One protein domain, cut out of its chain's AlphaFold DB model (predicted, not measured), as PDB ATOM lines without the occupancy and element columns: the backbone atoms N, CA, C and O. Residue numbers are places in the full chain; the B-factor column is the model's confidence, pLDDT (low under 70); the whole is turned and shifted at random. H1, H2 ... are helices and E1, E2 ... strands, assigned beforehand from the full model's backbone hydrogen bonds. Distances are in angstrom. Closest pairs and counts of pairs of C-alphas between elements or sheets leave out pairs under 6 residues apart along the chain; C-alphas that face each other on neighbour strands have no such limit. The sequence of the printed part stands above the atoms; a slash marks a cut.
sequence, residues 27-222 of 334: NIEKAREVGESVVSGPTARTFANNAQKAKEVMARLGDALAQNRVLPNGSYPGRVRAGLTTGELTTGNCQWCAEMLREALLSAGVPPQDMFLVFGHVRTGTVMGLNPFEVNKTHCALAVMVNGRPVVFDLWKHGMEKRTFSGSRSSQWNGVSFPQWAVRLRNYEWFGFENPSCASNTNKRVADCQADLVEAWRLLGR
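What this domain is: This is residues 27 to 222 of the 334 residues of an uncharacterized protein of Chthonomonadales bacterium (UniProt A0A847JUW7). What is the overall shape? A strongly twisted sheet of six strands forms the middle layer, with H2 and H4 packed over one face and H7 and H8 over the other, where the sheet curls round them. H1 packs on H2 and H4, H3 lies apart from the other helices, and the loop holding H5 makes a far end. What is it made of? The printed part has 196 residues, with eight named helices and six named strands in the order H1 H2 H3 H4 E1 H5 E2 E3 H6 E4 H7 E5 E6 H8, of mixed class; the antiparallel sheet runs E4 E3 E2 E1 E5 E6. It is compact, with a radius of gyration of the C-alphas of 16.1 A and spans of 51 by 42 by 27 A.

Where its parts are: Where are the helices? H1 is residues 28 to 39, from C-alpha 28 at (77.371, 12.560, 82.305); H2 is 50 to 67, 25.4 A long; H3 is 76 to 86; H4 is 94 to 107, 20.2 A long. H5 is 127 to 130, H6 155 to 162, H7 178 to 184, and H8 206 to 220, 21.1 A long, to C-alpha 220 at (75.920, 28.128, 101.631). Where are the strands? E1 is residues 115 to 122, E2 138 to 146, 24.9 A long, E3 149 to 153, E4 174 to 177, E5 188 to 195 and E6 198 to 204.

How they stand to each other: What does the hub, H4, touch? H4 touches H1 (Gly 35 and Ala 104, closest C-alphas 4.1 A), H2 (Met 58 and Leu 101, 6.5 A) and H6 (Cys 94 and Trp 156, 5.2 A), each at a steep tilt. H3 touches no helix. How do helices stand to the sheet? In three layers, helices on both faces of a sheet, H2 and H4 are on one face, at heights of 9.9 A and 8.8 A, and H7 and H8 on the opposite face; H5 and H6 only graze the sheet. H7 and H8 touch at a shallow tilt of 28 degrees, the closest C-alphas being those of Pro 179 and Val 206, 6.3 A apart. Which backbone atoms join the strands? Within hydrogen-bond range are N 152 and O 176 (E3, E4), 2.7 A; N 144 and O 151 (hairpin E2 and E3), 2.8 A; N 120 and O 139 (E1, E2), 2.8 A; N 119 and O 192 (E1, E5), 2.8 A; and N 191 and O 204 (hairpin E5 and E6), 2.8 A. What of the helix backbones? Every O i to N i+4 pair is within range in H2, H3, H4, H6, H7 and H8, and 7 of 8 in H1; H5 is too short for such a pair.

The domain as a whole: How large is it? The two C-alphas farthest apart, of Pro 42 and Gly 125, are 52.6 A apart. Is it continuous? The printed part has no cut, and the link from H6 to E4, 11 residues, is long. Where is confidence low? The mean pLDDT of the printed part is 85.6; it is under 70 at residues 41 to 44, 124 to 136, 195 to 202 and 221 to 222.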
ATOM      1  N   ASN A  27      75.466   9.890  78.575       84.75
ATOM      2  CA  ASN A  27      76.095   9.837  79.892       84.75
ATOM      3  C   ASN A  27      76.381  11.253  80.443       84.75
ATOM      4  O   ASN A  27      76.046  12.267  79.825       84.75
ATOM      5  N   ILE A  28      76.999  11.308  81.626       85.31
ATOM      6  CA  ILE A  28      77.371  12.560  82.305       85.31
ATOM      7  C   ILE A  28      78.353  13.395  81.470       85.31
ATOM      8  O   ILE A  28      78.226  14.615  81.435       85.31
ATOM      9  N   GLU A  29      79.310  12.765  80.791       88.19
ATOM     10  CA  GLU A  29      80.335  13.459  79.999       88.19
ATOM     11  C   GLU A  29      79.701  14.234  78.844       88.19
ATOM     12  O   GLU A  29      79.919  15.435  78.720       88.19
ATOM     13  N   LYS A  30      78.789  13.606  78.094       92.19
ATOM     14  CA  LYS A  30      78.024  14.286  77.036       92.19
ATOM     15  C   LYS A  30      77.183  15.447  77.565       92.19
ATOM     16  O   LYS A  30      77.025  16.466  76.896       92.19
ATOM     17  N   ALA A  31      76.629  15.324  78.773       93.06
ATOM     18  CA  ALA A  31      75.916  16.432  79.401       93.06
ATOM     19  C   ALA A  31      76.862  17.600  79.742       93.06
ATOM     20  O   ALA A  31      76.510  18.760  79.525       93.06
ATOM     21  N   ARG A  32      78.076  17.304  80.219       94.19
ATOM     22  CA  ARG A  32      79.119  18.303  80.490       94.19
ATOM     23  C   ARG A  32      79.588  19.013  79.222       94.19
ATOM     24  O   ARG A  32      79.629  20.241  79.220       94.19
ATOM     25  N   GLU A  33      79.810  18.276  78.135       93.69
ATOM     26  CA  GLU A  33      80.153  18.834  76.817       93.69
ATOM     27  C   GLU A  33      79.100  19.847  76.332       93.69
ATOM     28  O   GLU A  33      79.437  20.930  75.846       93.69
ATOM     29  N   VAL A  34      77.807  19.546  76.523       94.56
ATOM     30  CA  VAL A  34      76.723  20.498  76.231       94.56
ATOM     31  C   VAL A  34      76.890  21.778  77.051       94.56
ATOM     32  O   VAL A  34      76.773  22.872  76.496       94.56
ATOM     33  N   GLY A  35      77.171  21.650  78.349       93.69
ATOM     34  CA  GLY A  35      77.433  22.769  79.252       93.69
ATOM     35  C   GLY A  35      78.609  23.640  78.821       93.69
ATOM     36  O   GLY A  35      78.474  24.861  78.711       93.69
ATOM     37  N   GLU A  36      79.740  23.011  78.516       92.94
ATOM     38  CA  GLU A  36      80.949  23.679  78.031       92.94
ATOM     39  C   GLU A  36      80.673  24.436  76.730       92.94
ATOM     40  O   GLU A  36      80.998  25.617  76.644       92.94
ATOM     41  N   SER A  37      79.963  23.830  75.771       91.94
ATOM     42  CA  SER A  37      79.636  24.457  74.475       91.94
ATOM     43  C   SER A  37      78.787  25.738  74.566       91.94
ATOM     44  O   SER A  37      78.649  26.475  73.585       91.94
ATOM     45  N   VAL A  38      78.151  25.991  75.716       88.69
ATOM     46  CA  VAL A  38      77.380  27.219  75.967       88.69
ATOM     47  C   VAL A  38      78.299  28.389  76.318       88.69
ATOM     48  O   VAL A  38      77.985  29.539  75.996       88.69
ATOM     49  N   VAL A  39      79.421  28.103  76.978       84.75
ATOM     50  CA  VAL A  39      80.373  29.105  77.478       84.75
ATOM     51  C   VAL A  39      81.675  29.147  76.681       84.75
ATOM     52  O   VAL A  39      82.412  30.125  76.786       84.75
ATOM     53  N   SER A  40      81.941  28.136  75.857       77.69
ATOM     54  CA  SER A  40      83.094  28.045  74.966       77.69
ATOM     55  C   SER A  40      82.656  27.847  73.506       77.69
ATOM     56  O   SER A  40      81.554  27.387  73.209       77.69
ATOM     57  N   GLY A  41      83.516  28.251  72.567       62.59
ATOM     58  CA  GLY A  41      83.289  28.097  71.128       62.59
ATOM     59  C   GLY A  41      82.699  29.327  70.417       62.59
ATOM     60  O   GLY A  41      82.430  30.355  71.038       62.59
ATOM     61  N   PRO A  42      82.478  29.244  69.090       55.84
ATOM     62  CA  PRO A  42      82.063  30.381  68.256       55.84
ATOM     63  C   PRO A  42      80.651  30.896  68.572       55.84
ATOM     64  O   PRO A  42      80.277  31.984  68.146       55.84
ATOM     65  N   THR A  43      79.864  30.125  69.329       54.75
ATOM     66  CA  THR A  43      78.536  30.526  69.817       54.75
ATOM     67  C   THR A  43      78.522  30.905  71.295       54.75
ATOM     68  O   THR A  43      77.432  31.020  71.858       54.75
ATOM     69  N   ALA A  44      79.692  31.048  71.933       67.06
ATOM     70  CA  ALA A  44      79.788  31.448  73.330       67.06
ATOM     71  C   ALA A  44      79.032  32.764  73.543       67.06
ATOM     72  O   ALA A  44      79.214  33.741  72.813       67.06
ATOM     73  N   ARG A  45      78.137  32.770  74.531       71.19
ATOM     74  CA  ARG A  45      77.319  33.937  74.869       71.19
ATOM     75  C   ARG A  45      77.701  34.453  76.240       71.19
ATOM     76  O   ARG A  45      77.935  33.686  77.172       71.19
ATOM     77  N   THR A  46      77.689  35.770  76.380       78.50
ATOM     78  CA  THR A  46      77.629  36.402  77.692       78.50
ATOM     79  C   THR A  46      76.193  36.321  78.202       78.50
ATOM     80  O   THR A  46      75.232  36.586  77.477       78.50
ATOM     81  N   PHE A  47      76.032  35.909  79.456       84.75
ATOM     82  CA  PHE A  47      74.729  35.802  80.110       84.75
ATOM     83  C   PHE A  47      74.651  36.831  81.226       84.75
ATOM     84  O   PHE A  47      75.585  36.950  82.015       84.75
ATOM     85  N   ALA A  48      73.526  37.539  81.333       81.56
ATOM     86  CA  ALA A  48      73.350  38.538  82.385       81.56
ATOM     87  C   ALA A  48      73.229  37.903  83.781       81.56
ATOM     88  O   ALA A  48      73.490  38.559  84.784       81.56
ATOM     89  N   ASN A  49      72.793  36.640  83.863       86.88
ATOM     90  CA  ASN A  49      72.690  35.882  85.110       86.88
ATOM     91  C   ASN A  49      72.634  34.361  84.863       86.88
ATOM     92  O   ASN A  49      72.437  33.895  83.735       86.88
ATOM     93  N   ASN A  50      72.734  33.590  85.951       88.81
ATOM     94  CA  ASN A  50      72.657  32.126  85.928       88.81
ATOM     95  C   ASN A  50      71.317  31.588  85.393       88.81
ATOM     96  O   ASN A  50      71.294  30.498  84.833       88.81
ATOM     97  N   ALA A  51      70.216  32.347  85.473       90.50
ATOM     98  CA  ALA A  51      68.923  31.920  84.927       90.50
ATOM     99  C   ALA A  51      68.946  31.855  83.396       90.50
ATOM    100  O   ALA A  51      68.496  30.877  82.809       90.50
ATOM    101  N   GLN A  52      69.461  32.899  82.738       92.06
ATOM    102  CA  GLN A  52      69.565  32.939  81.277       92.06
ATOM    103  C   GLN A  52      70.512  31.854  80.763       92.06
ATOM    104  O   GLN A  52      70.186  31.170  79.792       92.06
ATOM    105  N   LYS A  53      71.639  31.660  81.458       93.69
ATOM    106  CA  LYS A  53      72.575  30.570  81.180       93.69
ATOM    107  C   LYS A  53      71.886  29.212  81.313       93.69
ATOM    108  O   LYS A  53      71.948  28.402  80.396       93.69
ATOM    109  N   ALA A  54      71.152  28.992  82.404       96.00
ATOM    110  CA  ALA A  54      70.450  27.736  82.624       96.00
ATOM    111  C   ALA A  54      69.341  27.469  81.599       96.00
ATOM    112  O   ALA A  54      69.177  26.328  81.168       96.00
ATOM    113  N   LYS A  55      68.648  28.516  81.122       96.25
ATOM    114  CA  LYS A  55      67.674  28.390  80.025       96.25
ATOM    115  C   LYS A  55      68.312  27.896  78.735       96.25
ATOM    116  O   LYS A  55      67.731  27.050  78.055       96.25
ATOM    117  N   GLU A  56      69.483  28.435  78.398       96.00
ATOM    118  CA  GLU A  56      70.250  28.027  77.221       96.00
ATOM    119  C   GLU A  56      70.767  26.592  77.362       96.00
ATOM    120  O   GLU A  56      70.577  25.792  76.450       96.00
ATOM    121  N   VAL A  57      71.357  26.246  78.510       97.12
ATOM    122  CA  VAL A  57      71.866  24.892  78.772       97.12
ATOM    123  C   VAL A  57      70.738  23.862  78.695       97.12
ATOM    124  O   VAL A  57      70.877  22.864  77.994       97.12
ATOM    125  N   MET A  58      69.586  24.116  79.327       98.19
ATOM    126  CA  MET A  58      68.421  23.227  79.238       98.19
ATOM    127  C   MET A  58      67.913  23.072  77.795       98.19
ATOM    128  O   MET A  58      67.508  21.973  77.410       98.19
ATOM    129  N   ALA A  59      67.940  24.150  77.002       97.75
ATOM    130  CA  ALA A  59      67.570  24.114  75.589       97.75
ATOM    131  C   ALA A  59      68.489  23.184  74.790       97.75
ATOM    132  O   ALA A  59      68.017  22.242  74.156       97.75
ATOM    133  N   ARG A  60      69.803  23.412  74.878       96.81
ATOM    134  CA  ARG A  60      70.799  22.620  74.147       96.81
ATOM    135  C   ARG A  60      70.833  21.169  74.597       96.81
ATOM    136  O   ARG A  60      70.922  20.282  73.757       96.81
ATOM    137  N   LEU A  61      70.703  20.926  75.900       97.88
ATOM    138  CA  LEU A  61      70.611  19.574  76.435       97.88
ATOM    139  C   LEU A  61      69.377  18.863  75.878       97.88
ATOM    140  O   LEU A  61      69.481  17.726  75.434       97.88
ATOM    141  N   GLY A  62      68.225  19.535  75.842       97.94
ATOM    142  CA  GLY A  62      67.004  18.962  75.281       97.94
ATOM    143  C   GLY A  62      67.134  18.579  73.805       97.94
ATOM    144  O   GLY A  62      66.722  17.485  73.414       97.94
ATOM    145  N   ASP A  63      67.751  19.441  72.996       97.56
ATOM    146  CA  ASP A  63      67.999  19.156  71.580       97.56
ATOM    147  C   ASP A  63      69.017  18.020  71.393       97.56
ATOM    148  O   ASP A  63      68.784  17.123  70.583       97.56
ATOM    149  N   ALA A  64      70.094  17.986  72.185       96.12
ATOM    150  CA  ALA A  64      71.101  16.930  72.112       96.12
ATOM    151  C   ALA A  64      70.539  15.556  72.527       96.12
ATOM    152  O   ALA A  64      70.780  14.556  71.847       96.12
ATOM    153  N   LEU A  65      69.712  15.507  73.577       95.56
ATOM    154  CA  LEU A  65      68.986  14.300  73.978       95.56
ATOM    155  C   LEU A  65      68.082  13.782  72.857       95.56
ATOM    156  O   LEU A  65      68.090  12.587  72.560       95.56
ATOM    157  N   ALA A  66      67.323  14.673  72.215       94.94
ATOM    158  CA  ALA A  66      66.437  14.301  71.118       94.94
ATOM    159  C   ALA A  66      67.210  13.795  69.887       94.94
ATOM    160  O   ALA A  66      66.815  12.793  69.292       94.94
ATOM    161  N   GLN A  67      68.329  14.438  69.539       93.69
ATOM    162  CA  GLN A  67      69.223  13.991  68.462       93.69
ATOM    163  C   GLN A  67      69.795  12.594  68.732       93.69
ATOM    164  O   GLN A  67      69.897  11.786  67.815       93.69
ATOM    165  N   ASN A  68      70.085  12.281  69.997       90.06
ATOM    166  CA  ASN A  68      70.562  10.967  70.440       90.06
ATOM    167  C   ASN A  68      69.410   9.992  70.761       90.06
ATOM    168  O   ASN A  68      69.610   9.006  71.465       90.06
ATOM    169  N   ARG A  69      68.190  10.272  70.273       90.94
ATOM    170  CA  ARG A  69      66.994   9.423  70.418       90.94
ATOM    171  C   ARG A  69      66.636   9.073  71.867       90.94
ATOM    172  O   ARG A  69      65.912   8.106  72.113       90.94
ATOM    173  N   VAL A  70      67.076   9.875  72.835       91.62
ATOM    174  CA  VAL A  70      66.673   9.716  74.230       91.62
ATOM    175  C   VAL A  70      65.233  10.201  74.368       91.62
ATOM    176  O   VAL A  70      64.901  11.337  74.031       91.62
ATOM    177  N   LEU A  71      64.361   9.324  74.862       93.44
ATOM    178  CA  LEU A  71      62.936   9.602  75.009       93.44
ATOM    179  C   LEU A  71      62.550   9.792  76.478       93.44
ATOM    180  O   LEU A  71      63.108   9.128  77.352       93.44
ATOM    181  N   PRO A  72      61.544  10.635  76.762       93.38
ATOM    182  CA  PRO A  72      61.006  10.788  78.105       93.38
ATOM    183  C   PRO A  72      60.447   9.459  78.623       93.38
ATOM    184  O   PRO A  72      59.776   8.706  77.905       93.38
ATOM    185  N   ASN A  73      60.734   9.186  79.889       89.88
ATOM    186  CA  ASN A  73      60.419   7.947  80.578       89.88
ATOM    187  C   ASN A  73      59.721   8.266  81.903       89.88
ATOM    188  O   ASN A  73      60.310   8.843  82.813       89.88
ATOM    189  N   GLY A  74      58.451   7.888  82.001       83.94
ATOM    190  CA  GLY A  74      57.626   8.100  83.189       83.94
ATOM    191  C   GLY A  74      56.710   6.930  83.500       83.94
ATOM    192  O   GLY A  74      55.734   7.089  84.214       83.94
ATOM    193  N   SER A  75      56.952   5.759  82.926       83.50
ATOM    194  CA  SER A  75      56.075   4.604  83.100       83.50
ATOM    195  C   SER A  75      56.893   3.327  83.068       83.50
ATOM    196  O   SER A  75      58.006   3.316  82.549       83.50
ATOM    197  N   TYR A  76      56.350   2.233  83.599       82.56
ATOM    198  CA  TYR A  76      57.030   0.941  83.533       82.56
ATOM    199  C   TYR A  76      57.379   0.525  82.084       82.56
ATOM    200  O   TYR A  76      58.545   0.213  81.838       82.56
ATOM    201  N   PRO A  77      56.470   0.638  81.086       83.75
ATOM    202  CA  PRO A  77      56.835   0.425  79.682       83.75
ATOM    203  C   PRO A  77      57.925   1.381  79.179       83.75
ATOM    204  O   PRO A  77      58.791   0.978  78.406       83.75
ATOM    205  N   GLY A  78      57.912   2.639  79.635       85.69
ATOM    206  CA  GLY A  78      58.955   3.617  79.322       85.69
ATOM    207  C   GLY A  78      60.334   3.196  79.834       85.69
ATOM    208  O   GLY A  78      61.308   3.335  79.099       85.69
ATOM    209  N   ARG A  79      60.405   2.623  81.042       84.00
ATOM    210  CA  ARG A  79      61.646   2.107  81.641       84.00
ATOM    211  C   ARG A  79      62.175   0.895  80.893       84.00
ATOM    212  O   ARG A  79      63.363   0.844  80.612       84.00
ATOM    213  N   VAL A  80      61.302  -0.046  80.527       82.75
ATOM    214  CA  VAL A  80      61.696  -1.207  79.712       82.75
ATOM    215  C   VAL A  80      62.238  -0.746  78.363       82.75
ATOM    216  O   VAL A  80      63.320  -1.172  77.970       82.75
ATOM    217  N   ARG A  81      61.540   0.178  77.687       87.12
ATOM    218  CA  ARG A  81      62.030   0.778  76.442       87.12
ATOM    219  C   ARG A  81      63.403   1.416  76.642       87.12
ATOM    220  O   ARG A  81      64.284   1.134  75.846       87.12
ATOM    221  N   ALA A  82      63.584   2.216  77.696       83.25
ATOM    222  CA  ALA A  82      64.870   2.828  78.019       83.25
ATOM    223  C   ALA A  82      65.967   1.765  78.180       83.25
ATOM    224  O   ALA A  82      66.952   1.815  77.457       83.25
ATOM    225  N   GLY A  83      65.746   0.724  78.989       82.94
ATOM    226  CA  GLY A  83      66.705  -0.376  79.148       82.94
ATOM    227  C   GLY A  83      67.071  -1.072  77.834       82.94
ATOM    228  O   GLY A  83      68.235  -1.390  77.623       82.94
ATOM    229  N   LEU A  84      66.107  -1.259  76.928       79.88
ATOM    230  CA  LEU A  84      66.360  -1.858  75.614       79.88
ATOM    231  C   LEU A  84      67.122  -0.922  74.664       79.88
ATOM    232  O   LEU A  84      67.933  -1.397  73.878       79.88
ATOM    233  N   THR A  85      66.865   0.389  74.711       80.69
ATOM    234  CA  THR A  85      67.464   1.360  73.776       80.69
ATOM    235  C   THR A  85      68.769   1.974  74.271       80.69
ATOM    236  O   THR A  85      69.584   2.393  73.459       80.69
ATOM    237  N   THR A  86      68.958   2.076  75.586       77.56
ATOM    238  CA  THR A  86      70.084   2.788  76.215       77.56
ATOM    239  C   THR A  86      70.823   1.941  77.250       77.56
ATOM    240  O   THR A  86      71.719   2.446  77.916       77.56
ATOM    241  N   GLY A  87      70.446   0.675  77.447       79.81
ATOM    242  CA  GLY A  87      71.056  -0.192  78.460       79.81
ATOM    243  C   GLY A  87      70.723   0.184  79.909       79.81
ATOM    244  O   GLY A  87      71.122  -0.534  80.821       79.81
ATOM    245  N   GLU A  88      69.972   1.266  80.142       82.56
ATOM    246  CA  GLU A  88      69.703   1.814  81.472       82.56
ATOM    247  C   GLU A  88      68.211   2.150  81.641       82.56
ATOM    248  O   GLU A  88      67.628   2.955  80.913       82.56
ATOM    249  N   LEU A  89      67.573   1.535  82.641       82.88
ATOM    250  CA  LEU A  89      66.129   1.658  82.893       82.88
ATOM    251  C   LEU A  89      65.719   3.068  83.343       82.88
ATOM    252  O   LEU A  89      64.537   3.429  83.264       82.88
ATOM    253  N   THR A  90      66.666   3.841  83.872       83.25
ATOM    254  CA  THR A  90      66.433   5.190  84.397       83.25
ATOM    255  C   THR A  90      66.596   6.295  83.359       83.25
ATOM    256  O   THR A  90      66.114   7.404  83.599       83.25
ATOM    257  N   THR A  91      67.180   6.015  82.188       87.50
ATOM    258  CA  THR A  91      67.375   7.027  81.145       87.50
ATOM    259  C   THR A  91      66.053   7.703  80.772       87.50
ATOM    260  O   THR A  91      65.016   7.054  80.596       87.50
ATOM    261  N   GLY A  92      66.090   9.036  80.692       88.50
ATOM    262  CA  GLY A  92      64.941   9.875  80.353       88.50
ATOM    263  C   GLY A  92      63.906  10.056  81.468       88.50
ATOM    264  O   GLY A  92      62.841  10.607  81.185       88.50
ATOM    265  N   ASN A  93      64.155   9.584  82.696       91.38
ATOM    266  CA  ASN A  93      63.278   9.846  83.846       91.38
ATOM    267  C   ASN A  93      63.568  11.208  84.511       91.38
ATOM    268  O   ASN A  93      64.535  11.878  84.159       91.38
ATOM    269  N   CYS A  94      62.720  11.636  85.454       92.50
ATOM    270  CA  CYS A  94      62.827  12.961  86.076       92.50
ATOM    271  C   CYS A  94      64.166  13.187  86.794       92.50
ATOM    272  O   CYS A  94      64.813  14.207  86.556       92.50
ATOM    273  N   GLN A  95      64.616  12.208  87.583       86.88
ATOM    274  CA  GLN A  95      65.887  12.266  88.309       86.88
ATOM    275  C   GLN A  95      67.069  12.328  87.349       86.88
ATOM    276  O   GLN A  95      67.908  13.215  87.455       86.88
ATOM    277  N   TRP A  96      67.085  11.437  86.363       90.56
ATOM    278  CA  TRP A  96      68.120  11.375  85.346       90.56
ATOM    279  C   TRP A  96      68.205  12.686  84.556       90.56
ATOM    280  O   TRP A  96      69.288  13.232  84.377       90.56
ATOM    281  N   CYS A  97      67.068  13.255  84.140       95.69
ATOM    282  CA  CYS A  97      67.042  14.548  83.453       95.69
ATOM    283  C   CYS A  97      67.571  15.687  84.337       95.69
ATOM    284  O   CYS A  97      68.291  16.551  83.837       95.69
ATOM    285  N   ALA A  98      67.216  15.706  85.625       95.38
ATOM    286  CA  ALA A  98      67.689  16.722  86.560       95.38
ATOM    287  C   ALA A  98      69.200  16.600  86.822       95.38
ATOM    288  O   ALA A  98      69.891  17.616  86.877       95.38
ATOM    289  N   GLU A  99      69.726  15.378  86.909       91.88
ATOM    290  CA  GLU A  99      71.160  15.101  87.038       91.88
ATOM    291  C   GLU A  99      71.935  15.503  85.781       91.88
ATOM    292  O   GLU A  99      72.909  16.244  85.894       91.88
ATOM    293  N   MET A 100      71.482  15.111  84.584       95.00
ATOM    294  CA  MET A 100      72.115  15.539  83.328       95.00
ATOM    295  C   MET A 100      72.130  17.064  83.211       95.00
ATOM    296  O   MET A 100      73.143  17.654  82.840       95.00
ATOM    297  N   LEU A 101      71.025  17.725  83.573       97.62
ATOM    298  CA  LEU A 101      70.971  19.181  83.571       97.62
ATOM    299  C   LEU A 101      71.940  19.786  84.591       97.62
ATOM    300  O   LEU A 101      72.619  20.756  84.270       97.62
ATOM    301  N   ARG A 102      72.050  19.209  85.790       95.62
ATOM    302  CA  ARG A 102      72.992  19.669  86.817       95.62
ATOM    303  C   ARG A 102      74.434  19.588  86.325       95.62
ATOM    304  O   ARG A 102      75.165  20.561  86.464       95.62
ATOM    305  N   GLU A 103      74.832  18.466  85.734       94.88
ATOM    306  CA  GLU A 103      76.187  18.281  85.199       94.88
ATOM    307  C   GLU A 103      76.486  19.262  84.058       94.88
ATOM    308  O   GLU A 103      77.549  19.880  84.039       94.88
ATOM    309  N   ALA A 104      75.517  19.496  83.169       96.31
ATOM    310  CA  ALA A 104      75.647  20.503  82.121       96.31
ATOM    311  C   ALA A 104      75.792  21.927  82.697       96.31
ATOM    312  O   ALA A 104      76.599  22.722  82.219       96.31
ATOM    313  N   LEU A 105      75.048  22.276  83.750       95.69
ATOM    314  CA  LEU A 105      75.166  23.590  84.391       95.69
ATOM    315  C   LEU A 105      76.488  23.770  85.142       95.69
ATOM    316  O   LEU A 105      77.060  24.859  85.078       95.69
ATOM    317  N   LEU A 106      76.982  22.723  85.809       92.50
ATOM    318  CA  LEU A 106      78.298  22.722  86.456       92.50
ATOM    319  C   LEU A 106      79.401  23.040  85.440       92.50
ATOM    320  O   LEU A 106      80.181  23.966  85.654       92.50
ATOM    321  N   SER A 107      79.403  22.345  84.302       91.88
ATOM    322  CA  SER A 107      80.347  22.577  83.201       91.88
ATOM    323  C   SER A 107      80.174  23.938  82.517       91.88
ATOM    324  O   SER A 107      81.138  24.517  82.026       91.88
ATOM    325  N   ALA A 108      78.972  24.519  82.557       92.19
ATOM    326  CA  ALA A 108      78.733  25.903  82.142       92.19
ATOM    327  C   ALA A 108      79.155  26.944  83.212       92.19
ATOM    328  O   ALA A 108      78.920  28.151  83.057       92.19
ATOM    329  N   GLY A 109      79.745  26.509  84.330       89.38
ATOM    330  CA  GLY A 109      80.223  27.367  85.412       89.38
ATOM    331  C   GLY A 109      79.112  27.943  86.294       89.38
ATOM    332  O   GLY A 109      79.266  29.047  86.815       89.38
ATOM    333  N   VAL A 110      77.965  27.267  86.419       89.12
ATOM    334  CA  VAL A 110      76.986  27.591  87.469       89.12
ATOM    335  C   VAL A 110      77.511  27.040  88.801       89.12
ATOM    336  O   VAL A 110      77.818  25.848  88.874       89.12
ATOM    337  N   PRO A 111      77.614  27.861  89.861       87.31
ATOM    338  CA  PRO A 111      78.155  27.403  91.132       87.31
ATOM    339  C   PRO A 111      77.291  26.300  91.774       87.31
ATOM    340  O   PRO A 111      76.067  26.455  91.827       87.31
ATOM    341  N   PRO A 112      77.883  25.213  92.311       85.62
ATOM    342  CA  PRO A 112      77.142  24.131  92.968       85.62
ATOM    343  C   PRO A 112      76.197  24.610  94.078       85.62
ATOM    344  O   PRO A 112      75.088  24.099  94.212       85.62
ATOM    345  N   GLN A 113      76.606  25.627  94.841       84.56
ATOM    346  CA  GLN A 113      75.804  26.206  95.919       84.56
ATOM    347  C   GLN A 113      74.511  26.876  95.438       84.56
ATOM    348  O   GLN A 113      73.587  27.037  96.230       84.56
ATOM    349  N   ASP A 114      74.427  27.247  94.158       90.12
ATOM    350  CA  ASP A 114      73.235  27.858  93.568       90.12
ATOM    351  C   ASP A 114      72.250  26.811  93.029       90.12
ATOM    352  O   ASP A 114      71.160  27.183  92.600       90.12
ATOM    353  N   MET A 115      72.601  25.521  93.026       91.44
ATOM    354  CA  MET A 115      71.815  24.456  92.398       91.44
ATOM    355  C   MET A 115      71.171  23.529  93.424       91.44
ATOM    356  O   MET A 115      71.840  22.973  94.287       91.44
ATOM    357  N   PHE A 116      69.868  23.306  93.287       90.38
ATOM    358  CA  PHE A 116      69.079  22.476  94.194       90.38
ATOM    359  C   PHE A 116      68.208  21.524  93.386       90.38
ATOM    360  O   PHE A 116      67.492  21.958  92.485       90.38
ATOM    361  N   LEU A 117      68.213  20.236  93.717       91.06
ATOM    362  CA  LEU A 117      67.133  19.359  93.280       91.06
ATOM    363  C   LEU A 117      65.894  19.724  94.085       91.06
ATOM    364  O   LEU A 117      65.950  19.802  95.308       91.06
ATOM    365  N   VAL A 118      64.781  19.965  93.407       92.31
ATOM    366  CA  VAL A 118      63.489  20.217  94.043       92.31
ATOM    367  C   VAL A 118      62.553  19.059  93.762       92.31
ATOM    368  O   VAL A 118      62.531  18.530  92.653       92.31
ATOM    369  N   PHE A 119      61.767  18.681  94.763       89.12
ATOM    370  CA  PHE A 119      60.878  17.531  94.722       89.12
ATOM    371  C   PHE A 119      59.432  17.961  94.928       89.12
ATOM    372  O   PHE A 119      59.138  18.835  95.742       89.12
ATOM    373  N   GLY A 120      58.528  17.299  94.218       86.06
ATOM    374  CA  GLY A 120      57.119  17.210  94.560       86.06
ATOM    375  C   GLY A 120      56.778  15.767  94.916       86.06
ATOM    376  O   GLY A 120      57.169  14.840  94.203       86.06
ATOM    377  N   HIS A 121      55.970  15.572  95.954       83.19
ATOM    378  CA  HIS A 121      55.373  14.288  96.317       83.19
ATOM    379  C   HIS A 121      53.862  14.307  96.081       83.19
ATOM    380  O   HIS A 121      53.158  15.264  96.434       83.19
ATOM    381  N   VAL A 122      53.371  13.252  95.430       76.38
ATOM    382  CA  VAL A 122      51.949  13.090  95.122       76.38
ATOM    383  C   VAL A 122      51.141  13.069  96.418       76.38
ATOM    384  O   VAL A 122      51.550  12.480  97.420       76.38
ATOM    385  N   ARG A 123      49.959  13.686  96.384       71.56
ATOM    386  CA  ARG A 123      48.996  13.636  97.486       71.56
ATOM    387  C   ARG A 123      48.563  12.197  97.780       71.56
ATOM    388  O   ARG A 123      48.028  11.509  96.899       71.56
ATOM    389  N   THR A 124      48.745  11.758  99.023       62.38
ATOM    390  CA  THR A 124      48.222  10.477  99.517       62.38
ATOM    391  C   THR A 124      46.694  10.452  99.376       62.38
ATOM    392  O   THR A 124      46.015  11.435  99.659       62.38
ATOM    393  N   GLY A 125      46.143   9.349  98.855       58.78
ATOM    394  CA  GLY A 125      44.697   9.198  98.612       58.78
ATOM    395  C   GLY A 125      44.181   9.689  97.251       58.78
ATOM    396  O   GLY A 125      42.989   9.581  96.985       58.78
ATOM    397  N   THR A 126      45.041  10.193  96.359       59.94
ATOM    398  CA  THR A 126      44.664  10.437  94.951       59.94
ATOM    399  C   THR A 126      44.793   9.171  94.102       59.94
ATOM    400  O   THR A 126      45.530   8.255  94.464       59.94
ATOM    401  N   VAL A 127      44.142   9.133  92.932       61.41
ATOM    402  CA  VAL A 127      44.263   8.016  91.968       61.41
ATOM    403  C   VAL A 127      45.732   7.726  91.625       61.41
ATOM    404  O   VAL A 127      46.134   6.567  91.604       61.41
ATOM    405  N   MET A 128      46.561   8.763  91.443       61.50
ATOM    406  CA  MET A 128      48.013   8.593  91.269       61.50
ATOM    407  C   MET A 128      48.695   8.038  92.528       61.50
ATOM    408  O   MET A 128      49.532   7.146  92.422       61.50
ATOM    409  N   GLY A 129      48.351   8.539  93.719       58.19
ATOM    410  CA  GLY A 129      48.949   8.080  94.978       58.19
ATOM    411  C   GLY A 129      48.639   6.612  95.300       58.19
ATOM    412  O   GLY A 129      49.483   5.909  95.859       58.19
ATOM    413  N   LEU A 130      47.455   6.144  94.898       59.78
ATOM    414  CA  LEU A 130      46.970   4.779  95.109       59.78
ATOM    415  C   LEU A 130      47.400   3.799  94.011       59.78
ATOM    416  O   LEU A 130      47.346   2.594  94.234       59.78
ATOM    417  N   ASN A 131      47.858   4.277  92.851       61.69
ATOM    418  CA  ASN A 131      48.288   3.410  91.759       61.69
ATOM    419  C   ASN A 131      49.663   2.772  92.078       61.69
ATOM    420  O   ASN A 131      50.668   3.486  92.156       61.69
ATOM    421  N   PRO A 132      49.758   1.439  92.255       58.28
ATOM    422  CA  PRO A 132      51.032   0.767  92.525       58.28
ATOM    423  C   PRO A 132      51.958   0.733  91.301       58.28
ATOM    424  O   PRO A 132      53.161   0.543  91.453       58.28
ATOM    425  N   PHE A 133      51.419   0.958  90.100       58.22
ATOM    426  CA  PHE A 133      52.175   1.036  88.850       58.22
ATOM    427  C   PHE A 133      52.600   2.469  88.500       58.22
ATOM    428  O   PHE A 133      53.282   2.678  87.495       58.22
ATOM    429  N   GLU A 134      52.209   3.459  89.313       64.12
ATOM    430  CA  GLU A 134      52.684   4.832  89.162       64.12
ATOM    431  C   GLU A 134      54.121   4.929  89.675       64.12
ATOM    432  O   GLU A 134      54.386   4.926  90.879       64.12
ATOM    433  N   VAL A 135      55.060   5.011  88.738       66.12
ATOM    434  CA  VAL A 135      56.492   5.083  89.037       66.12
ATOM    435  C   VAL A 135      56.957   6.501  89.396       66.12
ATOM    436  O   VAL A 135      58.088   6.644  89.857       66.12
ATOM    437  N   ASN A 136      56.109   7.532  89.241       69.44
ATOM    438  CA  ASN A 136      56.428   8.938  89.548       69.44
ATOM    439  C   ASN A 136      55.624   9.495  90.735       69.44
ATOM    440  O   ASN A 136      55.151  10.637  90.711       69.44
ATOM    441  N   LYS A 137      55.489   8.707  91.809       73.19
ATOM    442  CA  LYS A 137      54.943   9.189  93.097       73.19
ATOM    443  C   LYS A 137      55.741  10.363  93.680       73.19
ATOM    444  O   LYS A 137      55.197  11.168  94.433       73.19
ATOM    445  N   THR A 138      57.000  10.477  93.271       82.06
ATOM    446  CA  THR A 138      57.844  11.651  93.461       82.06
ATOM    447  C   THR A 138      58.262  12.164  92.089       82.06
ATOM    448  O   THR A 138      58.575  11.376  91.196       82.06
ATOM    449  N   HIS A 139      58.258  13.480  91.920       89.56
ATOM    450  CA  HIS A 139      58.783  14.157  90.741       89.56
ATOM    451  C   HIS A 139      59.881  15.114  91.169       89.56
ATOM    452  O   HIS A 139      59.725  15.791  92.182       89.56
ATOM    453  N   CYS A 140      60.966  15.179  90.408       90.62
ATOM    454  CA  CYS A 140      62.059  16.097  90.677       90.62
ATOM    455  C   CYS A 140      62.430  16.924  89.448       90.62
ATOM    456  O   CYS A 140      62.252  16.510  88.302       90.62
ATOM    457  N   ALA A 141      62.932  18.120  89.723       96.19
ATOM    458  CA  ALA A 141      63.466  19.053  88.746       96.19
ATOM    459  C   ALA A 141      64.678  19.774  89.347       96.19
ATOM    460  O   ALA A 141      64.938  19.674  90.548       96.19
ATOM    461  N   LEU A 142      65.410  20.521  88.522       97.06
ATOM    462  CA  LEU A 142      66.538  21.313  88.995       97.06
ATOM    463  C   LEU A 142      66.121  22.770  89.189       97.06
ATOM    464  O   LEU A 142      65.546  23.386  88.294       97.06
ATOM    465  N   ALA A 143      66.431  23.332  90.348       96.94
ATOM    466  CA  ALA A 143      66.303  24.747  90.643       96.94
ATOM    467  C   ALA A 143      67.681  25.414  90.671       96.94
ATOM    468  O   ALA A 143      68.648  24.847  91.176       96.94
ATOM    469  N   VAL A 144      67.746  26.640  90.157       96.25
ATOM    470  CA  VAL A 144      68.905  27.529  90.243       96.25
ATOM    471  C   VAL A 144      68.502  28.787  90.998       96.25
ATOM    472  O   VAL A 144      67.448  29.375  90.734       96.25
ATOM    473  N   MET A 145      69.346  29.214  91.928       94.62
ATOM    474  CA  MET A 145      69.160  30.443  92.686       94.62
ATOM    475  C   MET A 145      69.566  31.658  91.858       94.62
ATOM    476  O   MET A 145      70.667  31.746  91.321       94.62
ATOM    477  N   VAL A 146      68.642  32.611  91.738       91.88
ATOM    478  CA  VAL A 146      68.813  33.825  90.937       91.88
ATOM    479  C   VAL A 146      68.300  34.995  91.756       91.88
ATOM    480  O   VAL A 146      67.105  35.080  92.038       91.88
ATOM    481  N   ASN A 147      69.198  35.895  92.159       89.50
ATOM    482  CA  ASN A 147      68.865  37.053  93.000       89.50
ATOM    483  C   ASN A 147      68.059  36.651  94.255       89.50
ATOM    484  O   ASN A 147      67.038  37.259  94.576       89.50
ATOM    485  N   GLY A 148      68.478  35.566  94.919       90.44
ATOM    486  CA  GLY A 148      67.824  35.036  96.120       90.44
ATOM    487  C   GLY A 148      66.477  34.353  95.890       90.44
ATOM    488  O   GLY A 148      65.746  34.119  96.849       90.44
ATOM    489  N   ARG A 149      66.122  34.028  94.642       94.38
ATOM    490  CA  ARG A 149      64.871  33.337  94.309       94.38
ATOM    491  C   ARG A 149      65.140  32.042  93.538       94.38
ATOM    492  O   ARG A 149      65.920  32.076  92.585       94.38
ATOM    493  N   PRO A 150      64.472  30.928  93.887       95.31
ATOM    494  CA  PRO A 150      64.585  29.691  93.127       95.31
ATOM    495  C   PRO A 150      63.831  29.764  91.799       95.31
ATOM    496  O   PRO A 150      62.617  30.011  91.753       95.31
ATOM    497  N   VAL A 151      64.557  29.486  90.721       97.88
ATOM    498  CA  VAL A 151      64.041  29.350  89.360       97.88
ATOM    499  C   VAL A 151      64.219  27.897  88.925       97.88
ATOM    500  O   VAL A 151      65.327  27.378  88.954       97.88
ATOM    501  N   VAL A 152      63.132  27.236  88.539       98.12
ATOM    502  CA  VAL A 152      63.064  25.801  88.238       98.12
ATOM    503  C   VAL A 152      63.116  25.540  86.733       98.12
ATOM    504  O   VAL A 152      62.477  26.231  85.932       98.12
ATOM    505  N   PHE A 153      63.861  24.499  86.378       98.44
ATOM    506  CA  PHE A 153      64.133  24.002  85.039       98.44
ATOM    507  C   PHE A 153      63.762  22.517  84.987       98.44
ATOM    508  O   PHE A 153      64.441  21.666  85.563       98.44
ATOM    509  N   ASP A 154      62.650  22.205  84.327       98.06
ATOM    510  CA  ASP A 154      62.047  20.872  84.344       98.06
ATOM    511  C   ASP A 154      61.977  20.279  82.934       98.06
ATOM    512  O   ASP A 154      60.966  20.319  82.227       98.06
ATOM    513  N   LEU A 155      63.120  19.741  82.508       98.19
ATOM    514  CA  LEU A 155      63.277  19.110  81.200       98.19
ATOM    515  C   LEU A 155      62.413  17.862  81.046       98.19
ATOM    516  O   LEU A 155      61.928  17.579  79.950       98.19
ATOM    517  N   TRP A 156      62.165  17.145  82.139       97.06
ATOM    518  CA  TRP A 156      61.351  15.942  82.101       97.06
ATOM    519  C   TRP A 156      59.874  16.242  81.863       97.06
ATOM    520  O   TRP A 156      59.266  15.592  81.012       97.06
ATOM    521  N   LYS A 157      59.286  17.245  82.534       95.94
ATOM    522  CA  LYS A 157      57.892  17.637  82.264       95.94
ATOM    523  C   LYS A 157      57.701  18.131  80.841       95.94
ATOM    524  O   LYS A 157      56.731  17.725  80.203       95.94
ATOM    525  N   HIS A 158      58.648  18.913  80.313       97.75
ATOM    526  CA  HIS A 158      58.663  19.255  78.887       97.75
ATOM    527  C   HIS A 158      58.655  17.998  78.013       97.75
ATOM    528  O   HIS A 158      57.783  17.851  77.157       97.75
ATOM    529  N   GLY A 159      59.580  17.072  78.286       96.94
ATOM    530  CA  GLY A 159      59.688  15.793  77.596       96.94
ATOM    531  C   GLY A 159      58.369  15.027  77.584       96.94
ATOM    532  O   GLY A 159      57.874  14.663  76.521       96.94
ATOM    533  N   MET A 160      57.756  14.828  78.748       94.56
ATOM    534  CA  MET A 160      56.496  14.094  78.887       94.56
ATOM    535  C   MET A 160      55.333  14.751  78.130       94.56
ATOM    536  O   MET A 160      54.562  14.042  77.483       94.56
ATOM    537  N   GLU A 161      55.213  16.082  78.162       95.06
ATOM    538  CA  GLU A 161      54.148  16.810  77.453       95.06
ATOM    539  C   GLU A 161      54.332  16.795  75.933       95.06
ATOM    540  O   GLU A 161      53.357  16.684  75.189       95.06
ATOM    541  N   LYS A 162      55.575  16.916  75.458       97.19
ATOM    542  CA  LYS A 162      55.890  17.011  74.025       97.19
ATOM    543  C   LYS A 162      56.250  15.678  73.384       97.19
ATOM    544  O   LYS A 162      56.349  15.607  72.164       97.19
ATOM    545  N   ARG A 163      56.429  14.625  74.185       95.75
ATOM    546  CA  ARG A 163      56.965  13.312  73.780       95.75
ATOM    547  C   ARG A 163      58.362  13.390  73.144       95.75
ATOM    548  O   ARG A 163      58.780  12.459  72.465       95.75
ATOM    549  N   THR A 164      59.084  14.483  73.383       96.62
ATOM    550  CA  THR A 164      60.452  14.746  72.922       96.62
ATOM    551  C   THR A 164      61.091  15.797  73.824       96.62
ATOM    552  O   THR A 164      60.389  16.650  74.369       96.62
ATOM    553  N   PHE A 165      62.413  15.759  73.974       97.75
ATOM    554  CA  PHE A 165      63.150  16.784  74.715       97.75
ATOM    555  C   PHE A 165      63.480  18.028  73.879       97.75
ATOM    556  O   PHE A 165      63.770  19.078  74.456       97.75
ATOM    557  N   SER A 166      63.383  17.944  72.547       97.62
ATOM    558  CA  SER A 166      63.678  19.073  71.659       97.62
ATOM    559  C   SER A 166      62.685  20.225  71.841       97.62
ATOM    560  O   SER A 166      61.542  20.035  72.278       97.62
ATOM    561  N   GLY A 167      63.132  21.445  71.534       97.44
ATOM    562  CA  GLY A 167      62.303  22.648  71.627       97.44
ATOM    563  C   GLY A 167      62.041  23.098  73.066       97.44
ATOM    564  O   GLY A 167      61.126  23.883  73.319       97.44
ATOM    565  N   SER A 168      62.839  22.633  74.032       97.62
ATOM    566  CA  SER A 168      62.706  23.015  75.444       97.62
ATOM    567  C   SER A 168      63.050  24.492  75.704       97.62
ATOM    568  O   SER A 168      62.680  25.038  76.743       97.62
ATOM    569  N   ARG A 169      63.673  25.190  74.742       97.12
ATOM    570  CA  ARG A 169      63.940  26.640  74.788       97.12
ATOM    571  C   ARG A 169      62.695  27.475  75.087       97.12
ATOM    572  O   ARG A 169      62.756  28.372  75.919       97.12
ATOM    573  N   SER A 170      61.586  27.184  74.412       96.25
ATOM    574  CA  SER A 170      60.307  27.886  74.578       96.25
ATOM    575  C   SER A 170      59.364  27.161  75.538       96.25
ATOM    576  O   SER A 170      58.166  27.443  75.567       96.25
ATOM    577  N   SER A 171      59.872  26.185  76.293       97.56
ATOM    578  CA  SER A 171      59.049  25.423  77.217       97.56
ATOM    579  C   SER A 171      58.570  26.299  78.361       97.56
ATOM    580  O   SER A 171      59.349  27.030  78.975       97.56
ATOM    581  N   GLN A 172      57.304  26.136  78.737       97.00
ATOM    582  CA  GLN A 172      56.792  26.703  79.981       97.00
ATOM    583  C   GLN A 172      57.585  26.206  81.205       97.00
ATOM    584  O   GLN A 172      57.633  26.895  82.220       97.00
ATOM    585  N   TRP A 173      58.227  25.040  81.103       97.88
ATOM    586  CA  TRP A 173      59.017  24.402  82.155       97.88
ATOM    587  C   TRP A 173      60.479  24.870  82.214       97.88
ATOM    588  O   TRP A 173      61.238  24.388  83.050       97.88
ATOM    589  N   ASN A 174      60.887  25.800  81.343       98.00
ATOM    590  CA  ASN A 174      62.260  26.286  81.251       98.00
ATOM    591  C   ASN A 174      62.432  27.651  81.942       98.00
ATOM    592  O   ASN A 174      62.319  28.717  81.326       98.00
ATOM    593  N   GLY A 175      62.705  27.614  83.246       96.88
ATOM    594  CA  GLY A 175      62.981  28.793  84.060       96.88
ATOM    595  C   GLY A 175      61.718  29.483  84.573       96.88
ATOM    596  O   GLY A 175      61.491  30.666  84.308       96.88
ATOM    597  N   VAL A 176      60.905  28.719  85.300       96.75
ATOM    598  CA  VAL A 176      59.686  29.150  86.002       96.75
ATOM    599  C   VAL A 176      59.986  29.333  87.494       96.75
ATOM    600  O   VAL A 176      60.870  28.670  88.020       96.75
ATOM    601  N   SER A 177      59.291  30.217  88.217       96.81
ATOM    602  CA  SER A 177      59.522  30.313  89.669       96.81
ATOM    603  C   SER A 177      59.094  29.029  90.387       96.81
ATOM    604  O   SER A 177      58.154  28.357  89.956       96.81
ATOM    605  N   PHE A 178      59.744  28.688  91.503       95.00
ATOM    606  CA  PHE A 178      59.385  27.490  92.271       95.00
ATOM    607  C   PHE A 178      57.890  27.413  92.659       95.00
ATOM    608  O   PHE A 178      57.286  26.368  92.417       95.00
ATOM    609  N   PRO A 179      57.225  28.488  93.137       93.56
ATOM    610  CA  PRO A 179      55.782  28.442  93.390       93.56
ATOM    611  C   PRO A 179      54.944  28.164  92.150       93.56
ATOM    612  O   PRO A 179      53.991  27.394  92.201       93.56
ATOM    613  N   GLN A 180      55.296  28.779  91.020       95.50
ATOM    614  CA  GLN A 180      54.578  28.559  89.768       95.50
ATOM    615  C   GLN A 180      54.778  27.126  89.265       95.50
ATOM    616  O   GLN A 180      53.826  26.518  88.779       95.50
ATOM    617  N   TRP A 181      55.982  26.570  89.410       95.62
ATOM    618  CA  TRP A 181      56.252  25.161  89.129       95.62
ATOM    619  C   TRP A 181      55.378  24.250  89.997       95.62
ATOM    620  O   TRP A 181      54.643  23.423  89.462       95.62
ATOM    621  N   ALA A 182      55.367  24.475  91.312       91.06
ATOM    622  CA  ALA A 182      54.573  23.704  92.262       91.06
ATOM    623  C   ALA A 182      53.066  23.737  91.945       91.06
ATOM    624  O   ALA A 182      52.417  22.694  91.906       91.06
ATOM    625  N   VAL A 183      52.515  24.915  91.632       90.62
ATOM    626  CA  VAL A 183      51.103  25.069  91.234       90.62
ATOM    627  C   VAL A 183      50.789  24.295  89.950       90.62
ATOM    628  O   VAL A 183      49.735  23.664  89.842       90.62
ATOM    629  N   ARG A 184      51.698  24.298  88.969       92.62
ATOM    630  CA  ARG A 184      51.498  23.583  87.698       92.62
ATOM    631  C   ARG A 184      51.515  22.068  87.854       92.62
ATOM    632  O   ARG A 184      50.918  21.379  87.032       92.62
ATOM    633  N   LEU A 185      52.154  21.551  88.898       87.12
ATOM    634  CA  LEU A 185      52.218  20.119  89.144       87.12
ATOM    635  C   LEU A 185      50.878  19.503  89.576       87.12
ATOM    636  O   LEU A 185      50.745  18.296  89.408       87.12
ATOM    637  N   ARG A 186      49.892  20.300  90.031       74.94
ATOM    638  CA  ARG A 186      48.472  19.992  90.370       74.94
ATOM    639  C   ARG A 186      48.180  18.785  91.288       74.94
ATOM    640  O   ARG A 186      47.394  18.921  92.216       74.94
ATOM    641  N   ASN A 187      48.782  17.624  91.050       76.88
ATOM    642  CA  ASN A 187      48.612  16.369  91.792       76.88
ATOM    643  C   ASN A 187      49.613  16.201  92.951       76.88
ATOM    644  O   ASN A 187      49.559  15.209  93.684       76.88
ATOM    645  N   TYR A 188      50.538  17.149  93.103       77.69
ATOM    646  CA  TYR A 188      51.585  17.134  94.118       77.69
ATOM    647  C   TYR A 188      51.209  18.096  95.244       77.69
ATOM    648  O   TYR A 188      50.902  19.260  94.992       77.69
ATOM    649  N   GLU A 189      51.186  17.590  96.477       78.31
ATOM    650  CA  GLU A 189      50.776  18.367  97.656       78.31
ATOM    651  C   GLU A 189      51.974  18.832  98.483       78.31
ATOM    652  O   GLU A 189      51.958  19.934  99.041       78.31
ATOM    653  N   TRP A 190      53.001  17.987  98.548       80.12
ATOM    654  CA  TRP A 190      54.148  18.188  99.410       80.12
ATOM    655  C   TRP A 190      55.404  18.404  98.592       80.12
ATOM    656  O   TRP A 190      55.584  17.780  97.550       80.12
ATOM    657  N   PHE A 191      56.280  19.266  99.086       83.25
ATOM    658  CA  PHE A 191      57.478  19.673  98.376       83.25
ATOM    659  C   PHE A 191      58.713  19.538  99.257       83.25
ATOM    660  O   PHE A 191      58.625  19.524 100.486       83.25
ATOM    661  N   GLY A 192      59.860  19.405  98.609       82.06
ATOM    662  CA  GLY A 192      61.148  19.277  99.265       82.06
ATOM    663  C   GLY A 192      62.283  19.731  98.364       82.06
ATOM    664  O   GLY A 192      62.070  20.068  97.197       82.06
ATOM    665  N   PHE A 193      63.495  19.712  98.902       79.25
ATOM    666  CA  PHE A 193      64.705  19.959  98.133       79.25
ATOM    667  C   PHE A 193      65.910  19.215  98.705       79.25
ATOM    668  O   PHE A 193      65.950  18.841  99.880       79.25
ATOM    669  N   GLU A 194      66.904  19.031  97.849       76.81
ATOM    670  CA  GLU A 194      68.211  18.479  98.167       76.81
ATOM    671  C   GLU A 194      69.287  19.338  97.504       76.81
ATOM    672  O   GLU A 194      69.166  19.753  96.349       76.81
ATOM    673  N   ASN A 195      70.360  19.580  98.246       67.25
ATOM    674  CA  ASN A 195      71.609  20.093  97.715       67.25
ATOM    675  C   ASN A 195      72.721  19.145  98.185       67.25
ATOM    676  O   ASN A 195      72.732  18.801  99.366       67.25
ATOM    677  N   PRO A 196      73.677  18.751  97.326       54.47
ATOM    678  CA  PRO A 196      74.817  17.928  97.742       54.47
ATOM    679  C   PRO A 196      75.583  18.480  98.961       54.47
ATOM    680  O   PRO A 196      76.214  17.713  99.689       54.47
ATOM    681  N   SER A 197      75.513  19.796  99.180       47.09
ATOM    682  CA  SER A 197      76.211  20.552 100.218       47.09
ATOM    683  C   SER A 197      75.371  20.879 101.468       47.09
ATOM    684  O   SER A 197      75.907  21.516 102.375       47.09
ATOM    685  N   CYS A 198      74.090  20.486 101.572       49.06
ATOM    686  CA  CYS A 198      73.291  20.714 102.791       49.06
ATOM    687  C   CYS A 198      72.261  19.610 103.089       49.06
ATOM    688  O   CYS A 198      71.951  18.776 102.244       49.06
ATOM    689  N   ALA A 199      71.711  19.622 104.311       46.81
ATOM    690  CA  ALA A 199      70.649  18.702 104.715       46.81
ATOM    691  C   ALA A 199      69.437  18.798 103.771       46.81
ATOM    692  O   ALA A 199      69.043  19.893 103.361       46.81
ATOM    693  N   SER A 200      68.855  17.646 103.440       57.69
ATOM    694  CA  SER A 200      67.625  17.558 102.659       57.69
ATOM    695  C   SER A 200      66.416  17.947 103.506       57.69
ATOM    696  O   SER A 200      66.374  17.740 104.721       57.69
ATOM    697  N   ASN A 201      65.407  18.506 102.849       60.41
ATOM    698  CA  ASN A 201      64.127  18.813 103.467       60.41
ATOM    699  C   ASN A 201      63.026  18.176 102.629       60.41
ATOM    700  O   ASN A 201      63.018  18.308 101.405       60.41
ATOM    701  N   THR A 202      62.115  17.462 103.279       64.69
ATOM    702  CA  THR A 202      61.011  16.774 102.607       64.69
ATOM    703  C   THR A 202      59.697  17.116 103.292       64.69
ATOM    704  O   THR A 202      59.650  17.383 104.490       64.69
ATOM    705  N   ASN A 203      58.618  17.062 102.516       71.50
ATOM    706  CA  ASN A 203      57.237  17.133 102.985       71.50
ATOM    707  C   ASN A 203      56.755  18.479 103.557       71.50
ATOM    708  O   ASN A 203      56.101  18.519 104.597       71.50
ATOM    709  N   LYS A 204      57.010  19.585 102.854       77.88
ATOM    710  CA  LYS A 204      56.518  20.920 103.232       77.88
ATOM    711  C   LYS A 204      55.506  21.497 102.248       77.88
ATOM    712  O   LYS A 204      55.443  21.094 101.086       77.88
ATOM    713  N   ARG A 205      54.709  22.467 102.711       85.00
ATOM    714  CA  ARG A 205      53.907  23.322 101.823       85.00
ATOM    715  C   ARG A 205      54.846  24.190 100.980       85.00
ATOM    716  O   ARG A 205      55.978  24.456 101.371       85.00
ATOM    717  N   VAL A 206      54.361  24.651  99.827       85.62
ATOM    718  CA  VAL A 206      55.164  25.404  98.844       85.62
ATOM    719  C   VAL A 206      55.870  26.611  99.463       85.62
ATOM    720  O   VAL A 206      57.060  26.797  99.228       85.62
ATOM    721  N   ALA A 207      55.157  27.413 100.260       87.62
ATOM    722  CA  ALA A 207      55.708  28.620 100.875       87.62
ATOM    723  C   ALA A 207      56.845  28.298 101.859       87.62
ATOM    724  O   ALA A 207      57.925  28.879 101.753       87.62
ATOM    725  N   ASP A 208      56.634  27.320 102.744       84.94
ATOM    726  CA  ASP A 208      57.636  26.897 103.728       84.94
ATOM    727  C   ASP A 208      58.856  26.275 103.038       84.94
ATOM    728  O   ASP A 208      59.994  26.610 103.348       84.94
ATOM    729  N   CYS A 209      58.621  25.425 102.032       84.50
ATOM    730  CA  CYS A 209      59.688  24.821 101.237       84.50
ATOM    731  C   CYS A 209      60.524  25.882 100.512       84.50
ATOM    732  O   CYS A 209      61.745  25.757 100.437       84.50
ATOM    733  N   GLN A 210      59.889  26.931  99.978       89.44
ATOM    734  CA  GLN A 210      60.610  28.037  99.355       89.44
ATOM    735  C   GLN A 210      61.449  28.802 100.382       89.44
ATOM    736  O   GLN A 210      62.600  29.119 100.091       89.44
ATOM    737  N   ALA A 211      60.882  29.119 101.550       86.56
ATOM    738  CA  ALA A 211      61.592  29.843 102.600       86.56
ATOM    739  C   ALA A 211      62.842  29.076 103.054       86.56
ATOM    740  O   ALA A 211      63.931  29.648 103.103       86.56
ATOM    741  N   ASP A 212      62.708  27.769 103.277       84.56
ATOM    742  CA  ASP A 212      63.824  26.907 103.665       84.56
ATOM    743  C   ASP A 212      64.887  26.781 102.575       84.56
ATOM    744  O   ASP A 212      66.075  26.756 102.878       84.56
ATOM    745  N   LEU A 213      64.481  26.711 101.305       84.75
ATOM    746  CA  LEU A 213      65.415  26.637 100.185       84.75
ATOM    747  C   LEU A 213      66.233  27.932 100.070       84.75
ATOM    748  O   LEU A 213      67.450  27.887  99.888       84.75
ATOM    749  N   VAL A 214      65.583  29.090 100.223       89.62
ATOM    750  CA  VAL A 214      66.263  30.396 100.246       89.62
ATOM    751  C   VAL A 214      67.217  30.492 101.438       89.62
ATOM    752  O   VAL A 214      68.339  30.979 101.281       89.62
ATOM    753  N   GLU A 215      66.807  30.010 102.611       85.75
ATOM    754  CA  GLU A 215      67.660  29.999 103.798       85.75
ATOM    755  C   GLU A 215      68.865  29.066 103.626       85.75
ATOM    756  O   GLU A 215      69.994  29.469 103.903       85.75
ATOM    757  N   ALA A 216      68.662  27.861 103.087       81.12
ATOM    758  CA  ALA A 216      69.741  26.925 102.782       81.12
ATOM    759  C   ALA A 216      70.767  27.546 101.824       81.12
ATOM    760  O   ALA A 216      71.966  27.527 102.103       81.12
ATOM    761  N   TRP A 217      70.306  28.180 100.743       87.25
ATOM    762  CA  TRP A 217      71.175  28.910  99.818       87.25
ATOM    763  C   TRP A 217      71.969  30.022 100.512       87.25
ATOM    764  O   TRP A 217      73.184  30.138 100.334       87.25
ATOM    765  N   ARG A 218      71.311  30.815 101.362       85.38
ATOM    766  CA  ARG A 218      71.956  31.896 102.117       85.38
ATOM    767  C   ARG A 218      73.048  31.376 103.053       85.38
ATOM    768  O   ARG A 218      74.072  32.040 103.219       85.38
ATOM    769  N   LEU A 219      72.841  30.213 103.672       81.81
ATOM    770  CA  LEU A 219      73.832  29.573 104.538       81.81
ATOM    771  C   LEU A 219      75.041  29.054 103.749       81.81
ATOM    772  O   LEU A 219      76.159  29.158 104.249       81.81
ATOM    773  N   LEU A 220      74.839  28.572 102.519       78.94
ATOM    774  CA  LEU A 220      75.920  28.128 101.631       78.94
ATOM    775  C   LEU A 220      76.741  29.292 101.050       78.94
ATOM    776  O   LEU A 220      77.943  29.152 100.849       78.94
ATOM    777  N   GLY A 221      76.115  30.447 100.798       68.81
ATOM    778  CA  GLY A 221      76.781  31.636 100.246       68.81
ATOM    779  C   GLY A 221      77.597  32.456 101.252       68.81
ATOM    780  O   GLY A 221      78.279  33.405 100.865       68.81
ATOM    781  N   ARG A 222      77.537  32.133 102.549       53.56
ATOM    782  CA  ARG A 222      78.339  32.816 103.572       53.56
ATOM    783  C   ARG A 222      79.758  32.241 103.569       53.56
ATOM    784  O   ARG A 222      79.903  31.055 103.865       53.56
TER     785      ARG A 222